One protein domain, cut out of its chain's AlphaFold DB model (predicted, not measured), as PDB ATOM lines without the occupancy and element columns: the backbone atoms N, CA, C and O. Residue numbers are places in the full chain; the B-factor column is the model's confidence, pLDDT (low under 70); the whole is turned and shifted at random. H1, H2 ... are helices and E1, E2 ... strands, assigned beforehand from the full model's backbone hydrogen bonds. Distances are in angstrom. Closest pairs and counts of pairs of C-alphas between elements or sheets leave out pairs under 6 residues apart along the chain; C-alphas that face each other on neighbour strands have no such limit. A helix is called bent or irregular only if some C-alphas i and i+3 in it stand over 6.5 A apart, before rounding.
ATOM      1  N   PHE A 160     356.432 396.778 216.814       84.00
ATOM      2  CA  PHE A 160     355.714 395.976 217.796       84.00
ATOM      3  C   PHE A 160     356.483 396.015 219.122       84.00
ATOM      4  O   PHE A 160     357.681 396.319 219.145       84.00
ATOM      5  N   THR A 161     355.812 395.729 220.238       87.38
ATOM      6  CA  THR A 161     356.429 395.853 221.569       87.38
ATOM      7  C   THR A 161     356.702 394.488 222.181       87.38
ATOM      8  O   THR A 161     355.819 393.637 222.278       87.38
ATOM      9  N   LEU A 162     357.929 394.295 222.653       90.19
ATOM     10  CA  LEU A 162     358.341 393.152 223.459       90.19
ATOM     11  C   LEU A 162     358.433 393.559 224.926       90.19
ATOM     12  O   LEU A 162     359.064 394.562 225.244       90.19
ATOM     13  N   VAL A 163     357.858 392.760 225.824       89.56
ATOM     14  CA  VAL A 163     357.934 392.984 227.275       89.56
ATOM     15  C   VAL A 163     358.601 391.784 227.932       89.56
ATOM     16  O   VAL A 163     358.125 390.656 227.795       89.56
ATOM     17  N   ALA A 164     359.701 392.020 228.644       90.06
ATOM     18  CA  ALA A 164     360.398 390.981 229.395       90.06
ATOM     19  C   ALA A 164     359.762 390.826 230.783       90.06
ATOM     20  O   ALA A 164     359.845 391.725 231.618       90.06
ATOM     21  N   VAL A 165     359.143 389.674 231.036       87.25
ATOM     22  CA  VAL A 165     358.357 389.387 232.246       87.25
ATOM     23  C   VAL A 165     359.071 388.343 233.102       87.25
ATOM     24  O   VAL A 165     359.736 387.446 232.581       87.25
ATOM     25  N   ALA A 166     358.913 388.434 234.421       81.25
ATOM     26  CA  ALA A 166     359.277 387.363 235.343       81.25
ATOM     27  C   ALA A 166     358.003 386.771 235.952       81.25
ATOM     28  O   ALA A 166     357.099 387.506 236.323       81.25
ATOM     29  N   ASP A 167     357.919 385.457 236.135       73.19
ATOM     30  CA  ASP A 167     356.754 384.784 236.741       73.19
ATOM     31  C   ASP A 167     356.594 385.029 238.265       73.19
ATOM     32  O   ASP A 167     356.122 384.166 239.008       73.19
ATOM     33  N   SER A 168     357.017 386.190 238.777       65.50
ATOM     34  CA  SER A 168     357.107 386.534 240.197       65.50
ATOM     35  C   SER A 168     356.813 388.009 240.434       65.50
ATOM     36  O   SER A 168     357.078 388.819 239.568       65.50
ATOM     37  N   THR A 169     356.327 388.342 241.630       64.88
ATOM     38  CA  THR A 169     356.273 389.707 242.196       64.88
ATOM     39  C   THR A 169     357.214 389.861 243.401       64.88
ATOM     40  O   THR A 169     357.171 390.843 244.138       64.88
ATOM     41  N   THR A 170     358.035 388.837 243.675       67.12
ATOM     42  CA  THR A 170     358.956 388.814 244.822       67.12
ATOM     43  C   THR A 170     360.129 389.750 244.565       67.12
ATOM     44  O   THR A 170     360.717 389.701 243.486       67.12
ATOM     45  N   ALA A 171     360.507 390.531 245.581       72.06
ATOM     46  CA  ALA A 171     361.655 391.425 245.514       72.06
ATOM     47  C   ALA A 171     362.928 390.686 245.065       72.06
ATOM     48  O   ALA A 171     363.265 389.608 245.568       72.06
ATOM     49  N   LEU A 172     363.624 391.284 244.105       83.00
ATOM     50  CA  LEU A 172     364.885 390.791 243.574       83.00
ATOM     51  C   LEU A 172     366.028 391.151 244.538       83.00
ATOM     52  O   LEU A 172     365.998 392.180 245.208       83.00
ATOM     53  N   THR A 173     367.047 390.294 244.625       83.00
ATOM     54  CA  THR A 173     368.203 390.510 245.526       83.00
ATOM     55  C   THR A 173     369.383 391.208 244.847       83.00
ATOM     56  O   THR A 173     370.270 391.711 245.534       83.00
ATOM     57  N   ALA A 174     369.393 391.238 243.514       87.75
ATOM     58  CA  ALA A 174     370.354 391.924 242.658       87.75
ATOM     59  C   ALA A 174     369.719 392.159 241.278       87.75
ATOM     60  O   ALA A 174     368.713 391.523 240.951       87.75
ATOM     61  N   ASP A 175     370.312 393.048 240.483       89.75
ATOM     62  CA  ASP A 175     369.886 393.292 239.104       89.75
ATOM     63  C   ASP A 175     370.086 392.031 238.246       89.75
ATOM     64  O   ASP A 175     371.119 391.358 238.325       89.75
ATOM     65  N   VAL A 176     369.094 391.707 237.417       90.12
ATOM     66  CA  VAL A 176     369.051 390.478 236.606       90.12
ATOM     67  C   VAL A 176     369.132 390.848 235.121       90.12
ATOM     68  O   VAL A 176     368.111 391.235 234.544       90.12
ATOM     69  N   PRO A 177     370.311 390.750 234.474       92.06
ATOM     70  CA  PRO A 177     370.451 391.021 233.047       92.06
ATOM     71  C   PRO A 177     369.970 389.841 232.188       92.06
ATOM     72  O   PRO A 177     370.118 388.668 232.554       92.06
ATOM     73  N   PHE A 178     369.424 390.158 231.019       91.19
ATOM     74  CA  PHE A 178     368.922 389.187 230.051       91.19
ATOM     75  C   PHE A 178     369.140 389.651 228.607       91.19
ATOM     76  O   PHE A 178     369.210 390.847 228.321       91.19
ATOM     77  N   ASP A 179     369.164 388.676 227.702       93.00
ATOM     78  CA  ASP A 179     369.200 388.861 226.258       93.00
ATOM     79  C   ASP A 179     367.918 388.283 225.641       93.00
ATOM     80  O   ASP A 179     367.521 387.156 225.947       93.00
ATOM     81  N   ILE A 180     367.283 389.035 224.742       92.19
ATOM     82  CA  ILE A 180     366.222 388.553 223.855       92.19
ATOM     83  C   ILE A 180     366.838 388.347 222.474       92.19
ATOM     84  O   ILE A 180     367.252 389.303 221.819       92.19
ATOM     85  N   ARG A 181     366.897 387.097 222.014       92.62
ATOM     86  CA  ARG A 181     367.346 386.739 220.666       92.62
ATOM     87  C   ARG A 181     366.148 386.673 219.725       92.62
ATOM     88  O   ARG A 181     365.228 385.892 219.962       92.62
ATOM     89  N   MET A 182     366.210 387.431 218.636       90.81
ATOM     90  CA  MET A 182     365.220 387.437 217.560       90.81
ATOM     91  C   MET A 182     365.816 386.800 216.300       90.81
ATOM     92  O   MET A 182     366.764 387.320 215.717       90.81
ATOM     93  N   GLN A 183     365.257 385.672 215.876       90.31
ATOM     94  CA  GLN A 183     365.652 384.929 214.684       90.31
ATOM     95  C   GLN A 183     364.530 384.984 213.649       90.31
ATOM     96  O   GLN A 183     363.398 384.611 213.937       90.31
ATOM     97  N   ARG A 184     364.849 385.414 212.428       89.12
ATOM     98  CA  ARG A 184     363.902 385.420 211.307       89.12
ATOM     99  C   ARG A 184     364.065 384.139 210.489       89.12
ATOM    100  O   ARG A 184     365.200 383.742 210.211       89.12
ATOM    101  N   THR A 185     362.951 383.535 210.097       89.81
ATOM    102  CA  THR A 185     362.883 382.392 209.181       89.81
ATOM    103  C   THR A 185     361.886 382.722 208.085       89.81
ATOM    104  O   THR A 185     360.719 382.980 208.358       89.81
ATOM    105  N   ILE A 186     362.343 382.728 206.840       90.06
ATOM    106  CA  ILE A 186     361.523 383.081 205.683       90.06
ATOM    107  C   ILE A 186     361.271 381.816 204.874       90.06
ATOM    108  O   ILE A 186     362.231 381.204 204.408       90.06
ATOM    109  N   SER A 187     360.010 381.423 204.709       91.25
ATOM    110  CA  SER A 187     359.606 380.332 203.812       91.25
ATOM    111  C   SER A 187     359.211 380.898 202.454       91.25
ATOM    112  O   SER A 187     358.545 381.925 202.412       91.25
ATOM    113  N   TYR A 188     359.611 380.259 201.354       92.38
ATOM    114  CA  TYR A 188     359.334 380.732 199.990       92.38
ATOM    115  C   TYR A 188     359.387 379.583 198.969       92.38
ATOM    116  O   TYR A 188     359.850 378.487 199.292       92.38
ATOM    117  N   ILE A 189     358.922 379.816 197.738       91.94
ATOM    118  CA  ILE A 189     359.042 378.866 196.619       91.94
ATOM    119  C   ILE A 189     360.217 379.278 195.720       91.94
ATOM    120  O   ILE A 189     360.337 380.449 195.368       91.94
ATOM    121  N   ASP A 190     361.097 378.330 195.379       90.81
ATOM    122  CA  ASP A 190     362.228 378.569 194.473       90.81
ATOM    123  C   ASP A 190     361.843 378.507 192.984       90.81
ATOM    124  O   ASP A 190     360.755 378.051 192.632       90.81
ATOM    125  N   LEU A 191     362.768 378.903 192.102       85.50
ATOM    126  CA  LEU A 191     362.604 378.878 190.635       85.50
ATOM    127  C   LEU A 191     362.259 377.492 190.047       85.50
ATOM    128  O   LEU A 191     361.847 377.387 188.896       85.50
ATOM    129  N   ARG A 192     362.410 376.400 190.811       87.69
ATOM    130  CA  ARG A 192     362.011 375.037 190.397       87.69
ATOM    131  C   ARG A 192     360.646 374.634 190.955       87.69
ATOM    132  O   ARG A 192     360.230 373.486 190.791       87.69
ATOM    133  N   GLY A 193     359.955 375.547 191.633       88.81
ATOM    134  CA  GLY A 193     358.670 375.306 192.274       88.81
ATOM    135  C   GLY A 193     358.761 374.542 193.596       88.81
ATOM    136  O   GLY A 193     357.755 373.981 194.026       88.81
ATOM    137  N   LEU A 194     359.935 374.478 194.237       91.62
ATOM    138  CA  LEU A 194     360.130 373.757 195.498       91.62
ATOM    139  C   LEU A 194     360.085 374.709 196.694       91.62
ATOM    140  O   LEU A 194     360.657 375.794 196.659       91.62
ATOM    141  N   GLN A 195     359.460 374.274 197.789       94.38
ATOM    142  CA  GLN A 195     359.447 375.037 199.037       94.38
ATOM    143  C   GLN A 195     360.841 375.056 199.686       94.38
ATOM    144  O   GLN A 195     361.506 374.022 199.820       94.38
ATOM    145  N   ARG A 196     361.278 376.245 200.100       93.81
ATOM    146  CA  ARG A 196     362.574 376.543 200.719       93.81
ATOM    147  C   ARG A 196     362.406 377.409 201.956       93.81
ATOM    148  O   ARG A 196     361.363 378.021 202.170       93.81
ATOM    149  N   THR A 197     363.475 377.472 202.742       92.12
ATOM    150  CA  THR A 197     363.605 378.369 203.889       92.12
ATOM    151  C   THR A 197     364.930 379.121 203.833       92.12
ATOM    152  O   THR A 197     365.950 378.561 203.425       92.12
ATOM    153  N   ALA A 198     364.936 380.373 204.276       88.81
ATOM    154  CA  ALA A 198     366.137 381.166 204.514       88.81
ATOM    155  C   ALA A 198     366.120 381.740 205.933       88.81
ATOM    156  O   ALA A 198     365.069 382.112 206.452       88.81
ATOM    157  N   THR A 199     367.294 381.826 206.552       88.50
ATOM    158  CA  THR A 199     367.448 382.240 207.951       88.50
ATOM    159  C   THR A 199     368.479 383.366 208.021       88.50
ATOM    160  O   THR A 199     369.669 383.090 208.186       88.50
ATOM    161  N   PRO A 200     368.062 384.633 207.833       82.56
ATOM    162  CA  PRO A 200     368.946 385.787 207.990       82.56
ATOM    163  C   PRO A 200     369.598 385.844 209.390       82.56
ATOM    164  O   PRO A 200     369.101 385.202 210.321       82.56
ATOM    165  N   PRO A 201     370.695 386.603 209.583       81.94
ATOM    166  CA  PRO A 201     371.346 386.739 210.890       81.94
ATOM    167  C   PRO A 201     370.383 387.190 212.000       81.94
ATOM    168  O   PRO A 201     369.529 388.043 211.777       81.94
ATOM    169  N   ALA A 202     370.531 386.620 213.199       86.31
ATOM    170  CA  ALA A 202     369.711 386.992 214.352       86.31
ATOM    171  C   ALA A 202     370.115 388.340 214.955       86.31
ATOM    172  O   ALA A 202     371.296 388.680 215.015       86.31
ATOM    173  N   GLU A 203     369.130 389.021 215.527       86.88
ATOM    174  CA  GLU A 203     369.307 390.226 216.333       86.88
ATOM    175  C   GLU A 203     369.253 389.880 217.830       86.88
ATOM    176  O   GLU A 203     368.698 388.854 218.237       86.88
ATOM    177  N   THR A 204     369.879 390.702 218.672       90.69
ATOM    178  CA  THR A 204     369.885 390.511 220.132       90.69
ATOM    179  C   THR A 204     369.605 391.830 220.834       90.69
ATOM    180  O   THR A 204     370.377 392.779 220.702       90.69
ATOM    181  N   LEU A 205     368.514 391.868 221.597       90.62
ATOM    182  CA  LEU A 205     368.136 392.981 222.466       90.62
ATOM    183  C   LEU A 205     368.596 392.664 223.886       90.62
ATOM    184  O   LEU A 205     368.457 391.528 224.333       90.62
ATOM    185  N   ARG A 206     369.143 393.647 224.597       91.12
ATOM    186  CA  ARG A 206     369.676 393.454 225.953       91.12
ATOM    187  C   ARG A 206     368.897 394.289 226.952       91.12
ATOM    188  O   ARG A 206     368.636 395.460 226.689       91.12
ATOM    189  N   GLY A 207     368.558 393.696 228.092       90.62
ATOM    190  CA  GLY A 207     367.801 394.350 229.155       90.62
ATOM    191  C   GLY A 207     368.212 393.906 230.547       90.62
ATOM    192  O   GLY A 207     369.092 393.064 230.730       90.62
ATOM    193  N   THR A 208     367.599 394.517 231.559       90.38
ATOM    194  CA  THR A 208     367.856 394.205 232.968       90.38
ATOM    195  C   THR A 208     366.605 394.467 233.802       90.38
ATOM    196  O   THR A 208     366.007 395.533 233.673       90.38
ATOM    197  N   TRP A 209     366.224 393.517 234.661       90.06
ATOM    198  CA  TRP A 209     365.275 393.773 235.752       90.06
ATOM    199  C   TRP A 209     366.031 394.339 236.953       90.06
ATOM    200  O   TRP A 209     367.018 393.743 237.393       90.06
ATOM    201  N   LEU A 210     365.583 395.485 237.464       88.06
ATOM    202  CA  LEU A 210     366.261 396.204 238.541       88.06
ATOM    203  C   LEU A 210     365.820 395.697 239.909       88.06
ATOM    204  O   LEU A 210     364.626 395.540 240.162       88.06
ATOM    205  N   ALA A 211     366.765 395.521 240.831       86.56
ATOM    206  CA  ALA A 211     366.460 395.023 242.167       86.56
ATOM    207  C   ALA A 211     365.523 395.942 242.962       86.56
ATOM    208  O   ALA A 211     364.689 395.474 243.736       86.56
ATOM    209  N   THR A 212     365.668 397.251 242.757       80.88
ATOM    210  CA  THR A 212     364.924 398.307 243.456       80.88
ATOM    211  C   THR A 212     363.480 398.441 242.993       80.88
ATOM    212  O   THR A 212     362.629 398.840 243.784       80.88
ATOM    213  N   GLU A 213     363.211 398.113 241.729       80.50
ATOM    214  CA  GLU A 213     361.882 398.234 241.126       80.50
ATOM    215  C   GLU A 213     361.148 396.893 241.120       80.50
ATOM    216  O   GLU A 213     359.941 396.873 241.322       80.50
ATOM    217  N   GLY A 214     361.876 395.780 240.992       81.19
ATOM    218  CA  GLY A 214     361.325 394.432 240.942       81.19
ATOM    219  C   GLY A 214     361.175 393.905 239.516       81.19
ATOM    220  O   GLY A 214     361.782 394.399 238.566       81.19
ATOM    221  N   ALA A 215     360.390 392.844 239.392       81.94
ATOM    222  CA  ALA A 215     359.916 392.312 238.126       81.94
ATOM    223  C   ALA A 215     358.472 391.870 238.349       81.94
ATOM    224  O   ALA A 215     358.162 391.307 239.401       81.94
ATOM    225  N   GLY A 216     357.606 392.156 237.385       79.62
ATOM    226  CA  GLY A 216     356.183 391.869 237.473       79.62
ATOM    227  C   GLY A 216     355.800 390.604 236.723       79.62
ATOM    228  O   GLY A 216     356.417 390.282 235.710       79.62
ATOM    229  N   ALA A 217     354.718 389.951 237.154       77.81
ATOM    230  CA  ALA A 217     354.145 388.776 236.484       77.81
ATOM    231  C   ALA A 217     353.117 389.111 235.385       77.81
ATOM    232  O   ALA A 217     352.596 388.205 234.737       77.81
ATOM    233  N   SER A 218     352.806 390.396 235.180       79.88
ATOM    234  CA  SER A 218     351.888 390.879 234.140       79.88
ATOM    235  C   SER A 218     352.642 391.623 233.037       79.88
ATOM    236  O   SER A 218     353.589 392.359 233.313       79.88
ATOM    237  N   CYS A 219     352.181 391.506 231.790       79.62
ATOM    238  CA  CYS A 219     352.704 392.285 230.662       79.62
ATOM    239  C   CYS A 219     352.422 393.799 230.795       79.62
ATOM    240  O   CYS A 219     353.061 394.613 230.125       79.62
ATOM    241  N   ASP A 220     351.443 394.177 231.620       81.38
ATOM    242  CA  ASP A 220     351.118 395.574 231.934       81.38
ATOM    243  C   ASP A 220     351.973 396.127 233.082       81.38
ATOM    244  O   ASP A 220     351.985 397.333 233.313       81.38
ATOM    245  N   ASP A 221     352.710 395.271 233.800       83.06
ATOM    246  CA  ASP A 221     353.509 395.714 234.936       83.06
ATOM    247  C   ASP A 221     354.674 396.591 234.471       83.06
ATOM    248  O   ASP A 221     355.483 396.217 233.623       83.06
ATOM    249  N   TYR A 222     354.752 397.785 235.036       80.44
ATOM    250  CA  TYR A 222     355.709 398.820 234.674       80.44
ATOM    251  C   TYR A 222     357.119 398.560 235.198       80.44
ATOM    252  O   TYR A 222     358.050 399.254 234.800       80.44
ATOM    253  N   GLN A 223     357.287 397.554 236.056       84.88
ATOM    254  CA  GLN A 223     358.595 397.053 236.479       84.88
ATOM    255  C   GLN A 223     359.290 396.237 235.376       84.88
ATOM    256  O   GLN A 223     360.489 395.967 235.457       84.88
ATOM    257  N   ASN A 224     358.548 395.831 234.340       87.69
ATOM    258  CA  ASN A 224     359.061 395.006 233.258       87.69
ATOM    259  C   ASN A 224     359.655 395.865 232.127       87.69
ATOM    260  O   ASN A 224     358.949 396.716 231.577       87.69
ATOM    261  N   PRO A 225     360.923 395.637 231.726       91.12
ATOM    262  CA  PRO A 225     361.523 396.345 230.600       91.12
ATOM    263  C   PRO A 225     360.782 396.082 229.287       91.12
ATOM    264  O   PRO A 225     360.410 394.940 228.985       91.12
ATOM    265  N   ARG A 226     360.625 397.141 228.485       91.12
ATOM    266  CA  ARG A 226     359.934 397.116 227.192       91.12
ATOM    267  C   ARG A 226     360.878 397.484 226.055       91.12
ATOM    268  O   ARG A 226     361.767 398.315 226.213       91.12
ATOM    269  N   PHE A 227     360.682 396.855 224.905       90.62
ATOM    270  CA  PHE A 227     361.451 397.110 223.693       90.62
ATOM    271  C   PHE A 227     360.500 397.346 222.534       90.62
ATOM    272  O   PHE A 227     359.682 396.483 222.225       90.62
ATOM    273  N   SER A 228     360.651 398.485 221.866       87.62
ATOM    274  CA  SER A 228     359.988 398.757 220.596       87.62
ATOM    275  C   SER A 228     360.872 398.238 219.458       87.62
ATOM    276  O   SER A 228     362.039 398.624 219.353       87.62
ATOM    277  N   VAL A 229     360.347 397.321 218.645       85.50
ATOM    278  CA  VAL A 229     361.099 396.592 217.611       85.50
ATOM    279  C   VAL A 229     360.431 396.785 216.257       85.50
ATOM    280  O   VAL A 229     359.219 396.650 216.149       85.50
ATOM    281  N   GLU A 230     361.218 397.067 215.219       79.69
ATOM    282  CA  GLU A 230     360.722 397.182 213.841       79.69
ATOM    283  C   GLU A 230     360.085 395.869 213.359       79.69
ATOM    284  O   GLU A 230     360.643 394.782 213.538       79.69
ATOM    285  N   LEU A 231     358.930 395.976 212.703       78.88
ATOM    286  CA  LEU A 231     358.213 394.861 212.100       78.88
ATOM    287  C   LEU A 231     359.097 394.171 211.050       78.88
ATOM    288  O   LEU A 231     359.596 394.826 210.126       78.88
ATOM    289  N   PRO A 232     359.296 392.844 211.142       80.75
ATOM    290  CA  PRO A 232     360.101 392.124 210.166       80.75
ATOM    291  C   PRO A 232     359.435 392.116 208.790       80.75
ATOM    292  O   PRO A 232     358.386 391.510 208.593       80.75
ATOM    293  N   LYS A 233     360.076 392.773 207.823       77.25
ATOM    294  CA  LYS A 233     359.628 392.821 206.425       77.25
ATOM    295  C   LYS A 233     360.054 391.552 205.682       77.25
ATOM    296  O   LYS A 233     361.124 391.001 205.954       77.25
ATOM    297  N   LEU A 234     359.229 391.100 204.738       82.75
ATOM    298  CA  LEU A 234     359.645 390.119 203.735       82.75
ATOM    299  C   LEU A 234     360.611 390.815 202.768       82.75
ATOM    300  O   LEU A 234     360.228 391.773 202.113       82.75
ATOM    301  N   ASP A 235     361.864 390.371 202.713       80.44
ATOM    302  CA  ASP A 235     362.916 390.999 201.906       80.44
ATOM    303  C   ASP A 235     363.603 389.942 201.033       80.44
ATOM    304  O   ASP A 235     364.353 389.087 201.519       80.44
ATOM    305  N   VAL A 236     363.334 389.997 199.727       79.12
ATOM    306  CA  VAL A 236     363.878 389.057 198.739       79.12
ATOM    307  C   VAL A 236     365.396 389.185 198.611       79.12
ATOM    308  O   VAL A 236     366.083 388.181 198.382       79.12
ATOM    309  N   ASN A 237     365.954 390.380 198.814       76.56
ATOM    310  CA  ASN A 237     367.400 390.579 198.799       76.56
ATOM    311  C   ASN A 237     368.042 389.915 200.022       76.56
ATOM    312  O   ASN A 237     369.077 389.265 199.880       76.56
ATOM    313  N   ALA A 238     367.401 389.975 201.194       76.38
ATOM    314  CA  ALA A 238     367.860 389.257 202.385       76.38
ATOM    315  C   ALA A 238     367.816 387.727 202.202       76.38
ATOM    316  O   ALA A 238     368.733 387.022 202.634       76.38
ATOM    317  N   ILE A 239     366.792 387.201 201.516       81.75
ATOM    318  CA  ILE A 239     366.730 385.777 201.146       81.75
ATOM    319  C   ILE A 239     367.874 385.431 200.194       81.75
ATOM    320  O   ILE A 239     368.624 384.487 200.443       81.75
ATOM    321  N   SER A 240     368.035 386.209 199.124       78.44
ATOM    322  CA  SER A 240     369.077 386.011 198.115       78.44
ATOM    323  C   SER A 240     370.473 386.049 198.735       78.44
ATOM    324  O   SER A 240     371.318 385.209 198.422       78.44
ATOM    325  N   ALA A 241     370.692 386.971 199.674       75.06
ATOM    326  CA  ALA A 241     371.912 387.081 200.454       75.06
ATOM    327  C   ALA A 241     372.184 385.815 201.274       75.06
ATOM    328  O   ALA A 241     373.279 385.254 201.194       75.06
ATOM    329  N   ALA A 242     371.178 385.327 202.007       78.88
ATOM    330  CA  ALA A 242     371.279 384.116 202.817       78.88
ATOM    331  C   ALA A 242     371.503 382.850 201.970       78.88
ATOM    332  O   ALA A 242     372.295 381.992 202.353       78.88
ATOM    333  N   VAL A 243     370.849 382.737 200.805       80.44
ATOM    334  CA  VAL A 243     371.058 381.638 199.845       80.44
ATOM    335  C   VAL A 243     372.502 381.636 199.355       80.44
ATOM    336  O   VAL A 243     373.160 380.604 199.402       80.44
ATOM    337  N   ARG A 244     373.009 382.793 198.916       74.00
ATOM    338  CA  ARG A 244     374.356 382.929 198.341       74.00
ATOM    339  C   ARG A 244     375.473 382.806 199.381       74.00
ATOM    340  O   ARG A 244     376.588 382.431 199.028       74.00
ATOM    341  N   ALA A 245     375.195 383.110 200.650       73.00
ATOM    342  CA  ALA A 245     376.145 382.916 201.745       73.00
ATOM    343  C   ALA A 245     376.414 381.426 202.039       73.00
ATOM    344  O   ALA A 245     377.496 381.078 202.520       73.00
ATOM    345  N   ASP A 246     375.461 380.542 201.734       77.56
ATOM    346  CA  ASP A 246     375.630 379.097 201.868       77.56
ATOM    347  C   ASP A 246     376.236 378.497 200.592       77.56
ATOM    348  O   ASP A 246     375.591 378.380 199.551       77.56
ATOM    349  N   ARG A 247     377.493 378.052 200.688       76.56
ATOM    350  CA  ARG A 247     378.243 377.465 199.564       76.56
ATOM    351  C   ARG A 247     377.635 376.173 199.007       76.56
ATOM    352  O   ARG A 247     378.065 375.731 197.945       76.56
ATOM    353  N   ASN A 248     376.695 375.549 199.716       83.25
ATOM    354  CA  ASN A 248     376.025 374.332 199.255       83.25
ATOM    355  C   ASN A 248     374.770 374.613 198.420       83.25
ATOM    356  O   ASN A 248     374.172 373.669 197.902       83.25
ATOM    357  N   ARG A 249     374.356 375.878 198.302       81.38
ATOM    358  CA  ARG A 249     373.138 376.283 197.597       81.38
ATOM    359  C   ARG A 249     373.471 376.874 196.233       81.38
ATOM    360  O   ARG A 249     374.554 377.412 196.018       81.38
ATOM    361  N   THR A 250     372.537 376.764 195.289       80.12
ATOM    362  CA  THR A 250     372.715 377.272 193.913       80.12
ATOM    363  C   THR A 250     371.723 378.385 193.569       80.12
ATOM    364  O   THR A 250     370.707 378.544 194.240       80.12
ATOM    365  N   ALA A 251     371.969 379.127 192.481       74.38
ATOM    366  CA  ALA A 251     371.067 380.187 192.008       74.38
ATOM    367  C   ALA A 251     369.634 379.693 191.708       74.38
ATOM    368  O   ALA A 251     368.682 380.447 191.857       74.38
ATOM    369  N   SER A 252     369.459 378.407 191.382       79.81
ATOM    370  CA  SER A 252     368.133 377.788 191.191       79.81
ATOM    371  C   SER A 252     367.285 377.683 192.471       79.81
ATOM    372  O   SER A 252     366.132 377.262 192.416       79.81
ATOM    373  N   GLU A 253     367.861 378.019 193.629       85.25
ATOM    374  CA  GLU A 253     367.185 378.082 194.930       85.25
ATOM    375  C   GLU A 253     366.790 379.508 195.347       85.25
ATOM    376  O   GLU A 253     366.335 379.708 196.479       85.25
ATOM    377  N   LEU A 254     366.990 380.497 194.471       85.12
ATOM    378  CA  LEU A 254     366.490 381.853 194.676       85.12
ATOM    379  C   LEU A 254     364.951 381.883 194.597       85.12
ATOM    380  O   LEU A 254     364.365 380.991 193.975       85.12
ATOM    381  N   PRO A 255     364.295 382.866 195.244       86.94
ATOM    382  CA  PRO A 255     362.842 383.009 195.191       86.94
ATOM    383  C   PRO A 255     362.311 383.187 193.768       86.94
ATOM    384  O   PRO A 255     362.843 383.992 193.007       86.94
ATOM    385  N   ASP A 256     361.238 382.467 193.440       88.81
ATOM    386  CA  ASP A 256     360.416 382.730 192.258       88.81
ATOM    387  C   ASP A 256     359.475 383.906 192.562       88.81
ATOM    388  O   ASP A 256     358.524 383.770 193.339       88.81
ATOM    389  N   LEU A 257     359.762 385.073 191.977       88.19
ATOM    390  CA  LEU A 257     358.994 386.299 192.211       88.19
ATOM    391  C   LEU A 257     357.532 386.169 191.766       88.19
ATOM    392  O   LEU A 257     356.667 386.782 192.384       88.19
ATOM    393  N   SER A 258     357.228 385.327 190.770       90.38
ATOM    394  CA  SER A 258     355.847 385.080 190.325       90.38
ATOM    395  C   SER A 258     355.007 384.359 191.392       90.38
ATOM    396  O   SER A 258     353.779 384.323 191.318       90.38
ATOM    397  N   ARG A 259     355.657 383.815 192.430       91.75
ATOM    398  CA  ARG A 259     355.033 383.105 193.556       91.75
ATOM    399  C   ARG A 259     355.328 383.756 194.901       91.75
ATOM    400  O   ARG A 259     355.204 383.089 195.935       91.75
ATOM    401  N   ILE A 260     355.713 385.032 194.912       90.25
ATOM    402  CA  ILE A 260     356.082 385.747 196.140       90.25
ATOM    403  C   ILE A 260     354.948 385.762 197.176       90.25
ATOM    404  O   ILE A 260     355.211 385.672 198.372       90.25
ATOM    405  N   ASP A 261     353.690 385.707 196.733       89.88
ATOM    406  CA  ASP A 261     352.504 385.659 197.601       89.88
ATOM    407  C   ASP A 261     352.427 384.397 198.480       89.88
ATOM    408  O   ASP A 261     351.685 384.359 199.464       89.88
ATOM    409  N   SER A 262     353.205 383.358 198.156       88.44
ATOM    410  CA  SER A 262     353.358 382.156 198.987       88.44
ATOM    411  C   SER A 262     354.397 382.311 200.102       88.44
ATOM    412  O   SER A 262     354.452 381.476 201.008       88.44
ATOM    413  N   ALA A 263     355.225 383.357 200.051       89.75
ATOM    414  CA  ALA A 263     356.307 383.545 200.999       89.75
ATOM    415  C   ALA A 263     355.788 384.047 202.350       89.75
ATOM    416  O   ALA A 263     354.869 384.863 202.422       89.75
ATOM    417  N   THR A 264     356.364 383.559 203.444       86.06
ATOM    418  CA  THR A 264     355.978 383.939 204.810       86.06
ATOM    419  C   THR A 264     357.209 384.212 205.657       86.06
ATOM    420  O   THR A 264     358.215 383.508 205.556       86.06
ATOM    421  N   THR A 265     357.122 385.231 206.511       86.25
ATOM    422  CA  THR A 265     358.172 385.572 207.474       86.25
ATOM    423  C   THR A 265     357.722 385.150 208.863       86.25
ATOM    424  O   THR A 265     356.724 385.645 209.382       86.25
ATOM    425  N   GLU A 266     358.469 384.243 209.477       87.62
ATOM    426  CA  GLU A 266     358.302 383.833 210.865       87.62
ATOM    427  C   GLU A 266     359.409 384.438 211.731       87.62
ATOM    428  O   GLU A 266     360.587 384.463 211.362       87.62
ATOM    429  N   VAL A 267     359.022 384.920 212.906       87.44
ATOM    430  CA  VAL A 267     359.900 385.536 213.893       87.44
ATOM    431  C   VAL A 267     359.933 384.634 215.115       87.44
ATOM    432  O   VAL A 267     358.946 384.519 215.836       87.44
ATOM    433  N   SER A 268     361.071 383.986 215.339       87.81
ATOM    434  CA  SER A 268     361.355 383.200 216.536       87.81
ATOM    435  C   SER A 268     362.062 384.070 217.570       87.81
ATOM    436  O   SER A 268     363.191 384.514 217.360       87.81
ATOM    437  N   LEU A 269     361.405 384.312 218.696       88.38
ATOM    438  CA  LEU A 269     361.907 385.104 219.811       88.38
ATOM    439  C   LEU A 269     362.248 384.177 220.967       88.38
ATOM    440  O   LEU A 269     361.473 383.274 221.258       88.38
ATOM    441  N   SER A 270     363.368 384.410 221.643       88.88
ATOM    442  CA  SER A 270     363.741 383.675 222.856       88.88
ATOM    443  C   SER A 270     364.413 384.591 223.868       88.88
ATOM    444  O   SER A 270     365.168 385.477 223.473       88.88
ATOM    445  N   ILE A 271     364.152 384.388 225.159       89.00
ATOM    446  CA  ILE A 271     364.752 385.168 226.250       89.00
ATOM    447  C   ILE A 271     365.690 384.290 227.082       89.00
ATOM    448  O   ILE A 271     365.365 383.152 227.417       89.00
ATOM    449  N   THR A 272     366.886 384.790 227.391       88.81
ATOM    450  CA  THR A 272     367.907 384.070 228.168       88.81
ATOM    451  C   THR A 272     368.572 385.002 229.177       88.81
ATOM    452  O   THR A 272     368.962 386.114 228.840       88.81
ATOM    453  N   GLN A 273     368.738 384.547 230.418       88.31
ATOM    454  CA  GLN A 273     369.482 385.281 231.448       88.31
ATOM    455  C   GLN A 273     370.985 385.220 231.167       88.31
ATOM    456  O   GLN A 273     371.516 384.149 230.873       88.31
ATOM    457  N   THR A 274     371.677 386.349 231.294       83.06
ATOM    458  CA  THR A 274     373.120 386.452 230.999       83.06
ATOM    459  C   THR A 274     373.984 386.702 232.237       83.06
ATOM    460  O   THR A 274     375.210 386.734 232.134       83.06
ATOM    461  N   GLY A 275     373.371 386.827 233.420       78.06
ATOM    462  CA  GLY A 275     374.055 387.115 234.685       78.06
ATOM    463  C   GLY A 275     373.375 386.486 235.902       78.06
ATOM    464  O   GLY A 275     373.184 385.271 235.943       78.06
ATOM    465  N   ALA A 276     373.061 387.300 236.920       74.00
ATOM    466  CA  ALA A 276     372.382 386.836 238.131       74.00
ATOM    467  C   ALA A 276     371.085 386.091 237.775       74.00
ATOM    468  O   ALA A 276     370.346 386.515 236.892       74.00
ATOM    469  N   ALA A 277     370.821 384.968 238.442       73.31
ATOM    470  CA  ALA A 277     369.616 384.189 238.192       73.31
ATOM    471  C   ALA A 277     368.415 384.792 238.932       73.31
ATOM    472  O   ALA A 277     368.548 385.283 240.057       73.31
ATOM    473  N   LEU A 278     367.228 384.676 238.334       77.00
ATOM    474  CA  LEU A 278     365.976 384.829 239.077       77.00
ATOM    475  C   LEU A 278     365.939 383.842 240.269       77.00
ATOM    476  O   LEU A 278     366.603 382.799 240.228       77.00
ATOM    477  N   PRO A 279     365.164 384.135 241.332       75.56
ATOM    478  CA  PRO A 279     365.003 383.231 242.471       75.56
ATOM    479  C   PRO A 279     364.653 381.790 242.056       75.56
ATOM    480  O   PRO A 279     363.999 381.563 241.040       75.56
ATOM    481  N   ALA A 280     365.072 380.796 242.848       64.56
ATOM    482  CA  ALA A 280     364.908 379.382 242.501       64.56
ATOM    483  C   ALA A 280     363.442 379.009 242.185       64.56
ATOM    484  O   ALA A 280     362.536 379.318 242.959       64.56
ATOM    485  N   GLY A 281     363.229 378.312 241.060       63.81
ATOM    486  CA  GLY A 281     361.905 377.891 240.581       63.81
ATOM    487  C   GLY A 281     361.172 378.906 239.693       63.81
ATOM    488  O   GLY A 281     360.006 378.677 239.398       63.81
ATOM    489  N   ARG A 282     361.836 379.995 239.282       72.06
ATOM    490  CA  ARG A 282     361.280 381.080 238.454       72.06
ATOM    491  C   ARG A 282     361.862 381.091 237.044       72.06
ATOM    492  O   ARG A 282     362.981 380.615 236.837       72.06
ATOM    493  N   GLN A 283     361.129 381.661 236.091       76.38
ATOM    494  CA  GLN A 283     361.540 381.740 234.685       76.38
ATOM    495  C   GLN A 283     361.415 383.155 234.111       76.38
ATOM    496  O   GLN A 283     360.527 383.925 234.475       76.38
ATOM    497  N   ALA A 284     362.328 383.471 233.192       83.19
ATOM    498  CA  ALA A 284     362.235 384.631 232.317       83.19
ATOM    499  C   ALA A 284     361.280 384.314 231.161       83.19
ATOM    500  O   ALA A 284     361.385 383.255 230.536       83.19
ATOM    501  N   LEU A 285     360.363 385.233 230.886       84.44
ATOM    502  CA  LEU A 285     359.259 385.062 229.950       84.44
ATOM    503  C   LEU A 285     359.129 386.298 229.051       84.44
ATOM    504  O   LEU A 285     359.654 387.367 229.367       84.44
ATOM    505  N   LEU A 286     358.425 386.152 227.929       84.88
ATOM    506  CA  LEU A 286     358.223 387.221 226.954       84.88
ATOM    507  C   LEU A 286     356.732 387.442 226.677       84.88
ATOM    508  O   LEU A 286     356.013 386.483 226.392       84.88
ATOM    509  N   CYS A 287     356.292 388.702 226.698       84.62
ATOM    510  CA  CYS A 287     355.023 389.120 226.101       84.62
ATOM    511  C   CYS A 287     355.260 389.890 224.807       84.62
ATOM    512  O   CYS A 287     356.259 390.601 224.672       84.62
ATOM    513  N   ILE A 288     354.300 389.789 223.889       84.44
ATOM    514  CA  ILE A 288     354.333 390.477 222.603       84.44
ATOM    515  C   ILE A 288     353.049 391.281 222.454       84.44
ATOM    516  O   ILE A 288     351.948 390.734 222.569       84.44
ATOM    517  N   ARG A 289     353.201 392.570 222.172       83.69
ATOM    518  CA  ARG A 289     352.120 393.417 221.674       83.69
ATOM    519  C   ARG A 289     352.331 393.668 220.197       83.69
ATOM    520  O   ARG A 289     353.464 393.937 219.798       83.69
ATOM    521  N   ASP A 290     351.261 393.568 219.422       80.25
ATOM    522  CA  ASP A 290     351.258 393.972 218.020       80.25
ATOM    523  C   ASP A 290     351.478 395.490 217.872       80.25
ATOM    524  O   ASP A 290     351.609 396.224 218.859       80.25
ATOM    525  N   ALA A 291     351.559 395.965 216.633       77.50
ATOM    526  CA  ALA A 291     351.763 397.380 216.345       77.50
ATOM    527  C   ALA A 291     350.559 398.275 216.707       77.50
ATOM    528  O   ALA A 291     350.715 399.492 216.785       77.50
ATOM    529  N   SER A 292     349.391 397.688 216.995       73.69
ATOM    530  CA  SER A 292     348.227 398.383 217.564       73.69
ATOM    531  C   SER A 292     348.248 398.416 219.103       73.69
ATOM    532  O   SER A 292     347.322 398.939 219.719       73.69
ATOM    533  N   GLY A 293     349.280 397.852 219.745       77.75
ATOM    534  CA  GLY A 293     349.428 397.794 221.203       77.75
ATOM    535  C   GLY A 293     348.668 396.645 221.881       77.75
ATOM    536  O   GLY A 293     348.749 396.486 223.110       77.75
ATOM    537  N   ASN A 294     347.976 395.801 221.111       78.44
ATOM    538  CA  ASN A 294     347.203 394.680 221.635       78.44
ATOM    539  C   ASN A 294     348.113 393.492 221.943       78.44
ATOM    540  O   ASN A 294     348.993 393.137 221.162       78.44
ATOM    541  N   LEU A 295     347.881 392.829 223.079       77.19
ATOM    542  CA  LEU A 295     348.575 391.582 223.402       77.19
ATOM    543  C   LEU A 295     348.166 390.482 222.422       77.19
ATOM    544  O   LEU A 295     346.975 390.230 222.228       77.19
ATOM    545  N   LEU A 296     349.149 389.774 221.861       72.38
ATOM    546  CA  LEU A 296     348.846 388.641 220.997       72.38
ATOM    547  C   LEU A 296     348.150 387.527 221.803       72.38
ATOM    548  O   LEU A 296     348.651 387.171 222.877       72.38
ATOM    549  N   PRO A 297     347.065 386.913 221.279       57.25
ATOM    550  CA  PRO A 297     346.276 385.898 221.988       57.25
ATOM    551  C   PRO A 297     347.095 384.714 222.524       57.25
ATOM    552  O   PRO A 297     346.810 384.209 223.605       57.25
ATOM    553  N   ASP A 298     348.152 384.319 221.808       52.75
ATOM    554  CA  ASP A 298     349.027 383.197 222.181       52.75
ATOM    555  C   ASP A 298     350.065 383.565 223.262       52.75
ATOM    556  O   ASP A 298     350.726 382.684 223.806       52.75
ATOM    557  N   THR A 299     350.191 384.858 223.596       47.41
ATOM    558  CA  THR A 299     351.063 385.409 224.656       47.41
ATOM    559  C   THR A 299     350.277 386.049 225.809       47.41
ATOM    560  O   THR A 299     350.862 386.652 226.707       47.41
ATOM    561  N   ALA A 300     348.946 385.953 225.785       39.56
ATOM    562  CA  ALA A 300     348.081 386.640 226.730       39.56
ATOM    563  C   ALA A 300     347.955 385.880 228.064       39.56
ATOM    564  O   ALA A 300     347.531 384.727 228.094       39.56
ATOM    565  N   GLN A 301     348.182 386.567 229.188       45.34
ATOM    566  CA  GLN A 301     347.434 386.283 230.413       45.34
ATOM    567  C   GLN A 301     346.970 387.592 231.067       45.34
ATOM    568  O   GLN A 301     347.780 388.460 231.382       45.34
ATOM    569  N   GLN A 302     345.658 387.718 231.298       39.66
ATOM    570  CA  GLN A 302     345.110 388.650 232.286       39.66
ATOM    571  C   GLN A 302     345.202 388.004 233.680       39.66
ATOM    572  O   GLN A 302     344.731 386.887 233.868       39.66
ATOM    573  N   SER A 303     345.811 388.740 234.615       36.47
ATOM    574  CA  SER A 303     345.775 388.654 236.089       36.47
ATOM    575  C   SER A 303     345.416 387.314 236.772       36.47
ATOM    576  O   SER A 303     344.287 386.826 236.717       36.47
ATOM    577  N   LEU A 304     346.350 386.799 237.585       34.25
ATOM    578  CA  LEU A 304     346.215 385.626 238.468       34.25
ATOM    579  C   LEU A 304     345.342 385.853 239.729       34.25
ATOM    580  O   LEU A 304     345.612 385.277 240.784       34.25
ATOM    581  N   THR A 305     344.259 386.632 239.657       32.09
ATOM    582  CA  THR A 305     343.296 386.735 240.772       32.09
ATOM    583  C   THR A 305     341.848 386.535 240.317       32.09
ATOM    584  O   THR A 305     341.179 387.471 239.893       32.09
ATOM    585  N   GLY A 312     346.354 380.846 227.852       39.34
ATOM    586  CA  GLY A 312     347.507 381.485 227.207       39.34
ATOM    587  C   GLY A 312     348.765 381.203 228.028       39.34
ATOM    588  O   GLY A 312     348.735 381.303 229.254       39.34
ATOM    589  N   SER A 313     349.836 380.739 227.377       43.09
ATOM    590  CA  SER A 313     351.090 380.343 228.036       43.09
ATOM    591  C   SER A 313     352.148 381.411 227.805       43.09
ATOM    592  O   SER A 313     352.431 381.758 226.664       43.09
ATOM    593  N   PHE A 314     352.782 381.890 228.871       52.06
ATOM    594  CA  PHE A 314     354.051 382.590 228.737       52.06
ATOM    595  C   PHE A 314     355.110 381.618 228.202       52.06
ATOM    596  O   PHE A 314     355.205 380.486 228.682       52.06
ATOM    597  N   LEU A 315     355.908 382.043 227.222       55.94
ATOM    598  CA  LEU A 315     356.917 381.189 226.602       55.94
ATOM    599  C   LEU A 315     358.313 381.801 226.752       55.94
ATOM    600  O   LEU A 315     358.510 382.998 226.551       55.94
ATOM    601  N   SER A 316     359.301 380.958 227.056       59.62
ATOM    602  CA  SER A 316     360.722 381.314 226.944       59.62
ATOM    603  C   SER A 316     361.180 381.409 225.483       59.62
ATOM    604  O   SER A 316     362.211 382.019 225.203       59.62
ATOM    605  N   SER A 317     360.405 380.819 224.561       71.06
ATOM    606  CA  SER A 317     360.572 380.922 223.114       71.06
ATOM    607  C   SER A 317     359.223 380.895 222.392       71.06
ATOM    608  O   SER A 317     358.420 379.999 222.638       71.06
ATOM    609  N   VAL A 318     358.992 381.810 221.453       73.31
ATOM    610  CA  VAL A 318     357.743 381.913 220.679       73.31
ATOM    611  C   VAL A 318     358.043 382.182 219.207       73.31
ATOM    612  O   VAL A 318     358.955 382.944 218.896       73.31
ATOM    613  N   ALA A 319     357.288 381.550 218.309       75.75
ATOM    614  CA  ALA A 319     357.340 381.796 216.873       75.75
ATOM    615  C   ALA A 319     356.041 382.482 216.431       75.75
ATOM    616  O   ALA A 319     354.951 381.976 216.703       75.75
ATOM    617  N   VAL A 320     356.150 383.645 215.790       74.75
ATOM    618  CA  VAL A 320     355.000 384.435 215.328       74.75
ATOM    619  C   VAL A 320     355.190 384.786 213.859       74.75
ATOM    620  O   VAL A 320     356.274 385.195 213.447       74.75
ATOM    621  N   ASN A 321     354.135 384.643 213.058       78.56
ATOM    622  CA  ASN A 321     354.134 385.162 211.695       78.56
ATOM    623  C   ASN A 321     354.154 386.702 211.734       78.56
ATOM    624  O   ASN A 321     353.359 387.300 212.458       78.56
ATOM    625  N   ALA A 322     355.039 387.331 210.961       77.69
ATOM    626  CA  ALA A 322     355.184 388.783 210.920       77.69
ATOM    627  C   ALA A 322     353.871 389.513 210.582       77.69
ATOM    628  O   ALA A 322     353.609 390.568 211.153       77.69
ATOM    629  N   ASP A 323     353.001 388.910 209.763       73.38
ATOM    630  CA  ASP A 323     351.695 389.474 209.405       73.38
ATOM    631  C   ASP A 323     350.796 389.655 210.647       73.38
ATOM    632  O   ASP A 323     350.048 390.625 210.740       73.38
ATOM    633  N   ARG A 324     350.928 388.791 211.669       74.12
ATOM    634  CA  ARG A 324     350.189 388.920 212.942       74.12
ATOM    635  C   ARG A 324     350.726 390.020 213.852       74.12
ATOM    636  O   ARG A 324     349.994 390.473 214.722       74.12
ATOM    637  N   LEU A 325     351.990 390.414 213.692       76.94
ATOM    638  CA  LEU A 325     352.586 391.503 214.472       76.94
ATOM    639  C   LEU A 325     352.100 392.871 213.993       76.94
ATOM    640  O   LEU A 325     352.196 393.835 214.746       76.94
ATOM    641  N   MET A 326     351.580 392.952 212.763       72.44
ATOM    642  CA  MET A 326     351.012 394.186 212.236       72.44
ATOM    643  C   MET A 326     349.740 394.578 212.993       72.44
ATOM    644  O   MET A 326     349.618 395.737 213.337       72.44
ATOM    645  N   GLY A 327     348.855 393.644 213.358       64.44
ATOM    646  CA  GLY A 327     347.583 393.971 214.027       64.44
ATOM    647  C   GLY A 327     346.577 394.697 213.113       64.44
ATOM    648  O   GLY A 327     346.825 394.881 211.919       64.44
ATOM    649  N   ASP A 328     345.434 395.121 213.668       57.34
ATOM    650  CA  ASP A 328     344.438 395.958 212.971       57.34
ATOM    651  C   ASP A 328     344.898 397.430 212.989       57.34
ATOM    652  O   ASP A 328     344.445 398.239 213.803       57.34
ATOM    653  N   LEU A 329     345.871 397.789 212.146       53.91
ATOM    654  CA  LEU A 329     346.427 399.149 212.096       53.91
ATOM    655  C   LEU A 329     345.504 400.125 211.364       53.91
ATOM    656  O   LEU A 329     345.756 400.500 210.218       53.91
TER     657      LEU A 329
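AT A GLANCE: This is residues 160 to 305 and 312 to 329 of the 1170 residues of the protein "Mono/diheme cytochrome c family protein" of Povalibacter uvarum (UniProt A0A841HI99). A long, strongly twisted sheet, built round the paired strands E2 and E6, runs along most of an elongated body; near one end a smaller sheet, E5 E1 E7, packs face to face with part of it as a sandwich. At the other end the large sheet narrows to the hairpin E2 and E3, with H1 packed across it and H2 close by. The 164 printed residues, under half of them in named elements, hold eight named strands and three named helices in the order E1 E2 E3 E4 E5 H1 H2 E6 E7 E8 H3; the class is mixed, and the neighbour strands are antiparallel in both sheets. The whole is only just loose, close to compact, with a radius of gyration of the C-alphas of 18.5 A and spans of 57 by 35 by 23 A.

IN THESE COORDINATES: E2, residues 176 to 189, is the longest strand at 42.8 A, from C-alpha 176 at (369.051, 390.478, 236.606) to C-alpha 189 at (359.042, 378.866, 196.619). Its sheet also holds E6, residues 264 to 273, 29.9 A; E4, residues 203 to 209, 20.1 A; E3, residues 195 to 198; and E8, residues 317 to 321. The second sheet holds E1, residues 160 to 166, 19.9 A, beginning at (355.714, 395.976, 217.796); E7, residues 284 to 289, 17.1 A; and E5, residues 226 to 230. The helices are H1, residues 236 to 245, 14.0 A; H2, residues 257 to 262, irregular, with C-alphas 258 and 261 8.0 A apart; and H3, residues 322 to 326.

HOW THE PARTS SIT: E3 and E4 lie on one side of E2, with N 188 and O 196 at 3.0 A and N 180 and O 205 at 2.8 A. E6 lies on the other side, with N 183 and O 268 at 2.8 A. E8 is beside E6, with N 267 and O 320 at 2.8 A. In the second sheet E1 is the inner strand, with N 163 and O 287 at 2.9 A towards E7 and N 162 and O 227 at 2.8 A towards E5. The facing parts of this sandwich, two sheets face to face, are 8.2 A centre to centre; the closest C-alphas of E6 and E7, Ile 271 and Ala 284, are 6.6 A apart. H1 is on the branched sheet at a height of 9.3 A and runs across the strands, at 75 degrees to E3 on the local plane. H2 only grazes that sheet; H3 only grazes both. Each O i to N i+4 pair of H1 is within hydrogen-bond range; H2 has 0 of 2, with 2 of 3 O i to N i+3 pairs, and H3 has 0 of 1, with 2 of 2.

THE WHOLE: The C-alphas farthest apart, Arg 192 and Thr 212, are 58.0 A apart. Residues 306 to 311 are not printed, and C-alphas 305 and 312 are 15.1 A apart. The links E4 to E5 and H1 to H2 are long. Mean pLDDT of the printed part is 79.5; 22 residues are under 70, among them 297 to 305 and 312 to 316.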